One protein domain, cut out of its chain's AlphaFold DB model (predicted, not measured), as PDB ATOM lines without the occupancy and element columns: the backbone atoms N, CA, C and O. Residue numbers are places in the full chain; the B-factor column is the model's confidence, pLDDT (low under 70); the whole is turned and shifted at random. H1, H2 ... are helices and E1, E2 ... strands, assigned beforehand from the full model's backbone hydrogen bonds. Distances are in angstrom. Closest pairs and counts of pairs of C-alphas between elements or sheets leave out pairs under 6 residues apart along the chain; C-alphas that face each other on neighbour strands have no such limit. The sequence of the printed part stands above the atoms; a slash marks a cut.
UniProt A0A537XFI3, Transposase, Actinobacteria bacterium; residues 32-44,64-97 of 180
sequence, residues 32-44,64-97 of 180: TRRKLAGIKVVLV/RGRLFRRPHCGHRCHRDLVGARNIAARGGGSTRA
ATOM      1  N   THR A  32     322.314 290.029 224.750       58.44
ATOM      2  CA  THR A  32     321.147 289.336 224.203       58.44
ATOM      3  C   THR A  32     320.933 289.790 222.760       58.44
ATOM      4  O   THR A  32     320.941 290.996 222.506       58.44
ATOM      5  N   ARG A  33     320.673 288.863 221.829       56.53
ATOM      6  CA  ARG A  33     320.407 289.168 220.404       56.53
ATOM      7  C   ARG A  33     319.416 290.320 220.177       56.53
ATOM      8  O   ARG A  33     319.498 290.999 219.167       56.53
ATOM      9  N   ARG A  34     318.501 290.564 221.122       53.16
ATOM     10  CA  ARG A  34     317.553 291.690 221.094       53.16
ATOM     11  C   ARG A  34     318.216 293.066 221.167       53.16
ATOM     12  O   ARG A  34     317.797 293.949 220.428       53.16
ATOM     13  N   LYS A  35     319.251 293.228 222.000       54.16
ATOM     14  CA  LYS A  35     320.024 294.479 222.105       54.16
ATOM     15  C   LYS A  35     320.749 294.784 220.796       54.16
ATOM     16  O   LYS A  35     320.744 295.922 220.355       54.16
ATOM     17  N   LEU A  36     321.286 293.749 220.146       59.09
ATOM     18  CA  LEU A  36     321.969 293.872 218.854       59.09
ATOM     19  C   LEU A  36     321.013 294.209 217.700       59.09
ATOM     20  O   LEU A  36     321.428 294.814 216.723       59.09
ATOM     21  N   ALA A  37     319.738 293.833 217.812       67.19
ATOM     22  CA  ALA A  37     318.732 294.045 216.774       67.19
ATOM     23  C   ALA A  37     317.882 295.318 216.971       67.19
ATOM     24  O   ALA A  37     316.929 295.521 216.225       67.19
ATOM     25  N   GLY A  38     318.155 296.142 217.993       71.12
ATOM     26  CA  GLY A  38     317.374 297.361 218.264       71.12
ATOM     27  C   GLY A  38     315.900 297.108 218.620       71.12
ATOM     28  O   GLY A  38     315.065 298.005 218.517       71.12
ATOM     29  N   ILE A  39     315.550 295.885 219.033       71.62
ATOM     30  CA  ILE A  39     314.160 295.502 219.309       71.62
ATOM     31  C   ILE A  39     313.791 295.947 220.726       71.62
ATOM     32  O   ILE A  39     314.347 295.439 221.703       71.62
ATOM     33  N   LYS A  40     312.808 296.848 220.842       72.38
ATOM     34  CA  LYS A  40     312.237 297.266 222.132       72.38
ATOM     35  C   LYS A  40     311.542 296.080 222.807       72.38
ATOM     36  O   LYS A  40     310.691 295.420 222.213       72.38
ATOM     37  N   VAL A  41     311.916 295.802 224.054       73.94
ATOM     38  CA  VAL A  41     311.340 294.728 224.871       73.94
ATOM     39  C   VAL A  41     310.589 295.357 226.028       73.94
ATOM     40  O   VAL A  41     311.192 296.054 226.836       73.94
ATOM     41  N   VAL A  42     309.295 295.070 226.121       79.94
ATOM     42  CA  VAL A  42     308.471 295.454 227.268       79.94
ATOM     43  C   VAL A  42     308.236 294.208 228.114       79.94
ATOM     44  O   VAL A  42     307.821 293.170 227.592       79.94
ATOM     45  N   LEU A  43     308.543 294.300 229.408       78.19
ATOM     46  CA  LEU A  43     308.189 293.267 230.376       78.19
ATOM     47  C   LEU A  43     306.716 293.439 230.748       78.19
ATOM     48  O   LEU A  43     306.284 294.528 231.113       78.19
ATOM     49  N   VAL A  44     305.948 292.360 230.626       80.56
ATOM     50  CA  VAL A  44     304.510 292.344 230.893       80.56
ATOM     51  C   VAL A  44     304.225 291.214 231.866       80.56
ATOM     52  O   VAL A  44     304.657 290.092 231.633       80.56
ATOM     53  N   ARG A  64     291.284 271.998 231.033       63.94
ATOM     54  CA  ARG A  64     291.915 270.681 230.898       63.94
ATOM     55  C   ARG A  64     292.467 270.535 229.476       63.94
ATOM     56  O   ARG A  64     291.706 270.497 228.515       63.94
ATOM     57  N   GLY A  65     293.790 270.432 229.346       74.31
ATOM     58  CA  GLY A  65     294.470 270.172 228.071       74.31
ATOM     59  C   GLY A  65     295.036 271.414 227.365       74.31
ATOM     60  O   GLY A  65     295.266 272.455 227.975       74.31
ATOM     61  N   ARG A  66     295.342 271.265 226.067       76.62
ATOM     62  CA  ARG A  66     295.991 272.293 225.218       76.62
ATOM     63  C   ARG A  66     295.009 273.266 224.563       76.62
ATOM     64  O   ARG A  66     295.401 274.356 224.152       76.62
ATOM     65  N   LEU A  67     293.747 272.860 224.457       74.62
ATOM     66  CA  LEU A  67     292.680 273.664 223.879       74.62
ATOM     67  C   LEU A  67     291.972 274.431 224.992       74.62
ATOM     68  O   LEU A  67     291.503 273.851 225.970       74.62
ATOM     69  N   PHE A  68     291.906 275.744 224.830       70.88
ATOM     70  CA  PHE A  68     291.054 276.612 225.617       70.88
ATOM     71  C   PHE A  68     289.669 276.614 224.974       70.88
ATOM     72  O   PHE A  68     289.534 276.943 223.797       70.88
ATOM     73  N   ARG A  69     288.647 276.227 225.738       71.25
ATOM     74  CA  ARG A  69     287.246 276.281 225.317       71.25
ATOM     75  C   ARG A  69     286.449 276.977 226.404       71.25
ATOM     76  O   ARG A  69     286.374 276.463 227.519       71.25
ATOM     77  N   ARG A  70     285.833 278.113 226.076       70.94
ATOM     78  CA  ARG A  70     284.896 278.777 226.986       70.94
ATOM     79  C   ARG A  70     283.457 278.393 226.619       70.94
ATOM     80  O   ARG A  70     283.081 278.566 225.463       70.94
ATOM     81  N   PRO A  71     282.635 277.924 227.574       69.12
ATOM     82  CA  PRO A  71     281.230 277.606 227.309       69.12
ATOM     83  C   PRO A  71     280.371 278.849 227.028       69.12
ATOM     84  O   PRO A  71     279.468 278.777 226.213       69.12
ATOM     85  N   HIS A  72     280.691 280.000 227.627       69.25
ATOM     86  CA  HIS A  72     279.845 281.199 227.547       69.25
ATOM     87  C   HIS A  72     280.047 282.089 226.304       69.25
ATOM     88  O   HIS A  72     279.132 282.810 225.944       69.25
ATOM     89  N   CYS A  73     281.228 282.109 225.669       70.44
ATOM     90  CA  CYS A  73     281.438 282.855 224.408       70.44
ATOM     91  C   CYS A  73     281.734 281.936 223.217       70.44
ATOM     92  O   CYS A  73     282.044 282.409 222.134       70.44
ATOM     93  N   GLY A  74     281.726 280.614 223.418       70.69
ATOM     94  CA  GLY A  74     282.037 279.644 222.366       70.69
ATOM     95  C   GLY A  74     283.491 279.644 221.877       70.69
ATOM     96  O   GLY A  74     283.848 278.776 221.082       70.69
ATOM     97  N   HIS A  75     284.349 280.549 222.365       74.12
ATOM     98  CA  HIS A  75     285.719 280.698 221.884       74.12
ATOM     99  C   HIS A  75     286.541 279.421 222.104       74.12
ATOM    100  O   HIS A  75     286.664 278.918 223.230       74.12
ATOM    101  N   ARG A  76     287.109 278.906 221.006       77.38
ATOM    102  CA  ARG A  76     287.955 277.709 220.954       77.38
ATOM    103  C   ARG A  76     289.270 278.047 220.275       77.38
ATOM    104  O   ARG A  76     289.299 278.350 219.088       77.38
ATOM    105  N   CYS A  77     290.366 277.953 221.009       77.31
ATOM    106  CA  CYS A  77     291.695 278.170 220.450       77.31
ATOM    107  C   CYS A  77     292.764 277.483 221.302       77.31
ATOM    108  O   CYS A  77     292.497 276.950 222.381       77.31
ATOM    109  N   HIS A  78     293.996 277.448 220.806       83.06
ATOM    110  CA  HIS A  78     295.105 276.880 221.563       83.06
ATOM    111  C   HIS A  78     295.488 277.801 222.730       83.06
ATOM    112  O   HIS A  78     295.567 279.020 222.568       83.06
ATOM    113  N   ARG A  79     295.782 277.226 223.901       79.75
ATOM    114  CA  ARG A  79     296.091 277.984 225.126       79.75
ATOM    115  C   ARG A  79     297.264 278.955 224.955       79.75
ATOM    116  O   ARG A  79     297.235 280.055 225.499       79.75
ATOM    117  N   ASP A  80     298.269 278.570 224.174       81.50
ATOM    118  CA  ASP A  80     299.433 279.429 223.909       81.50
ATOM    119  C   ASP A  80     299.066 280.658 223.060       81.50
ATOM    120  O   ASP A  80     299.676 281.710 223.217       81.50
ATOM    121  N   LEU A  81     298.033 280.560 222.214       81.81
ATOM    122  CA  LEU A  81     297.537 281.693 221.426       81.81
ATOM    123  C   LEU A  81     296.737 282.665 222.286       81.81
ATOM    124  O   LEU A  81     296.901 283.872 222.142       81.81
ATOM    125  N   VAL A  82     295.935 282.144 223.220       83.50
ATOM    126  CA  VAL A  82     295.269 282.959 224.250       83.50
ATOM    127  C   VAL A  82     296.302 283.725 225.063       83.50
ATOM    128  O   VAL A  82     296.201 284.941 225.201       83.50
ATOM    129  N   GLY A  83     297.330 283.023 225.551       81.81
ATOM    130  CA  GLY A  83     298.420 283.630 226.310       81.81
ATOM    131  C   GLY A  83     299.136 284.720 225.515       81.81
ATOM    132  O   GLY A  83     299.275 285.837 226.005       81.81
ATOM    133  N   ALA A  84     299.518 284.432 224.268       84.25
ATOM    134  CA  ALA A  84     300.184 285.397 223.397       84.25
ATOM    135  C   ALA A  84     299.312 286.624 223.100       84.25
ATOM    136  O   ALA A  84     299.809 287.746 223.152       84.25
ATOM    137  N   ARG A  85     298.015 286.435 222.829       83.69
ATOM    138  CA  ARG A  85     297.070 287.534 222.582       83.69
ATOM    139  C   ARG A  85     296.872 288.400 223.819       83.69
ATOM    140  O   ARG A  85     296.874 289.618 223.704       83.69
ATOM    141  N   ASN A  86     296.781 287.790 224.997       85.12
ATOM    142  CA  ASN A  86     296.636 288.520 226.254       85.12
ATOM    143  C   ASN A  86     297.912 289.284 226.641       85.12
ATOM    144  O   ASN A  86     297.823 290.400 227.143       85.12
ATOM    145  N   ILE A  87     299.096 288.716 226.388       83.69
ATOM    146  CA  ILE A  87     300.376 289.413 226.592       83.69
ATOM    147  C   ILE A  87     300.515 290.570 225.598       83.69
ATOM    148  O   ILE A  87     300.868 291.673 226.007       83.69
ATOM    149  N   ALA A  88     300.198 290.342 224.320       83.12
ATOM    150  CA  ALA A  88     300.220 291.386 223.300       83.12
ATOM    151  C   ALA A  88     299.273 292.533 223.671       83.12
ATOM    152  O   ALA A  88     299.715 293.675 223.709       83.12
ATOM    153  N   ALA A  89     298.029 292.224 224.051       81.69
ATOM    154  CA  ALA A  89     297.041 293.221 224.457       81.69
ATOM    155  C   ALA A  89     297.523 294.071 225.644       81.69
ATOM    156  O   ALA A  89     297.384 295.289 225.627       81.69
ATOM    157  N   ARG A  90     298.157 293.453 226.651       82.19
ATOM    158  CA  ARG A  90     298.753 294.175 227.792       82.19
ATOM    159  C   ARG A  90     299.971 295.017 227.407       82.19
ATOM    160  O   ARG A  90     300.210 296.046 228.021       82.19
ATOM    161  N   GLY A  91     300.733 294.588 226.404       78.31
ATOM    162  CA  GLY A  91     301.849 295.346 225.837       78.31
ATOM    163  C   GLY A  91     301.437 296.415 224.817       78.31
ATOM    164  O   GLY A  91     302.317 296.962 224.161       78.31
ATOM    165  N   GLY A  92     300.134 296.681 224.635       77.56
ATOM    166  CA  GLY A  92     299.617 297.651 223.660       77.56
ATOM    167  C   GLY A  92     299.623 297.165 222.203       77.56
ATOM    168  O   GLY A  92     299.430 297.957 221.285       77.56
ATOM    169  N   GLY A  93     299.856 295.873 221.969       73.94
ATOM    170  CA  GLY A  93     299.907 295.254 220.646       73.94
ATOM    171  C   GLY A  93     298.698 294.368 220.334       73.94
ATOM    172  O   GLY A  93     298.021 293.852 221.219       73.94
ATOM    173  N   SER A  94     298.457 294.124 219.045       71.38
ATOM    174  CA  SER A  94     297.435 293.186 218.566       71.38
ATOM    175  C   SER A  94     298.073 292.082 217.730       71.38
ATOM    176  O   SER A  94     298.770 292.345 216.751       71.38
ATOM    177  N   THR A  95     297.829 290.822 218.091       65.75
ATOM    178  CA  THR A  95     298.201 289.661 217.275       65.75
ATOM    179  C   THR A  95     297.048 289.303 216.335       65.75
ATOM    180  O   THR A  95     296.182 288.501 216.669       65.75
ATOM    181  N   ARG A  96     297.032 289.919 215.142       59.69
ATOM    182  CA  ARG A  96     296.060 289.636 214.061       59.69
ATOM    183  C   ARG A  96     296.438 288.449 213.163       59.69
ATOM    184  O   ARG A  96     295.604 287.990 212.391       59.69
ATOM    185  N   ALA A  97     297.676 287.960 213.230       57.12
ATOM    186  CA  ALA A  97     298.141 286.897 212.342       57.12
ATOM    187  C   ALA A  97     297.546 285.527 212.729       57.12
ATOM    188  O   ALA A  97     297.523 285.200 213.922       57.12
TER     189      ALA A  97
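AT A GLANCE: This is residues 32 to 44 and 64 to 97 of the 180 residues of the protein "Transposase" of Actinobacteria bacterium (UniProt A0A537XFI3). One helix, H2, lies in the middle of a long, thin model; the small hairpin E1 E2 sits at its first end, and a separate piece, residues 32 to 44, reaches from the short helix H1 toward its other end. The loop of the hairpin, residues 70 to 75, sticks out at one end of the rod, and residues 32 to 40, with H1, stick out at the other. The printed part has 47 residues, with two named helices and two named strands in the order H1, E1, E2, H2; the sheet, in the order E1 - E2, is antiparallel. The class is mixed, helices and strands, though under half of the residues are in named elements. The whole is only just extended, close to loose, with a radius of gyration of the C-alphas of 14.4 A and spans of 44 by 21 by 19 A.

HOW THE PARTS SIT: H1, residues 33 to 36, stands free and is apart from E2, residues 76 to 78, and from H2, residues 79 to 90. E1, residues 67 to 69, and E2 form a hairpin over a short link of 6 residues. Their directions stand at 154 degrees, antiparallel, and the C-alphas of Phe 68 and Cys 77, which face each other, are 5.4 A apart. N 68 and O 77 are within hydrogen-bond range at 2.8 A, as are N 77 and O 68 at 3.1 A. A tight link, with 0 residues between, joins E2 to H2. E1 and H2 have 3 pairs of C-alphas within 8 A; the closest C-alphas are those of Phe 68 and Arg 79, 5.2 A apart. In H2 every O i to N i+4 pair is within hydrogen-bond range; H1 is too short for such a pair.

IN THESE COORDINATES: H1 runs from Arg 33, its C-alpha at (320.407, 289.168, 220.404), to Leu 36, over 5.2 A. E1 runs from Leu 67, its C-alpha at (292.680, 273.664, 223.879), to Arg 69, over 6.2 A. E2 runs from Arg 76 to His 78, over 7.2 A. H2 runs from Arg 79 to Arg 90, over 16.6 A, and its last C-alpha is at (298.753, 294.175, 227.792).

THE WHOLE: The C-alphas farthest apart in the domain, those of Leu 36 and His 72, are 44.8 A apart. Residues 45 to 63 are not printed, and C-alphas 44 and 64 are 25.1 A apart across this cut, which lies in the link from H1 to E1. Of the links that are printed whole, none is long. The mean pLDDT of the printed part is 73.3; residues 32 to 37, residue 64, residues 71 to 72 and residues 95 to 97 are under 70.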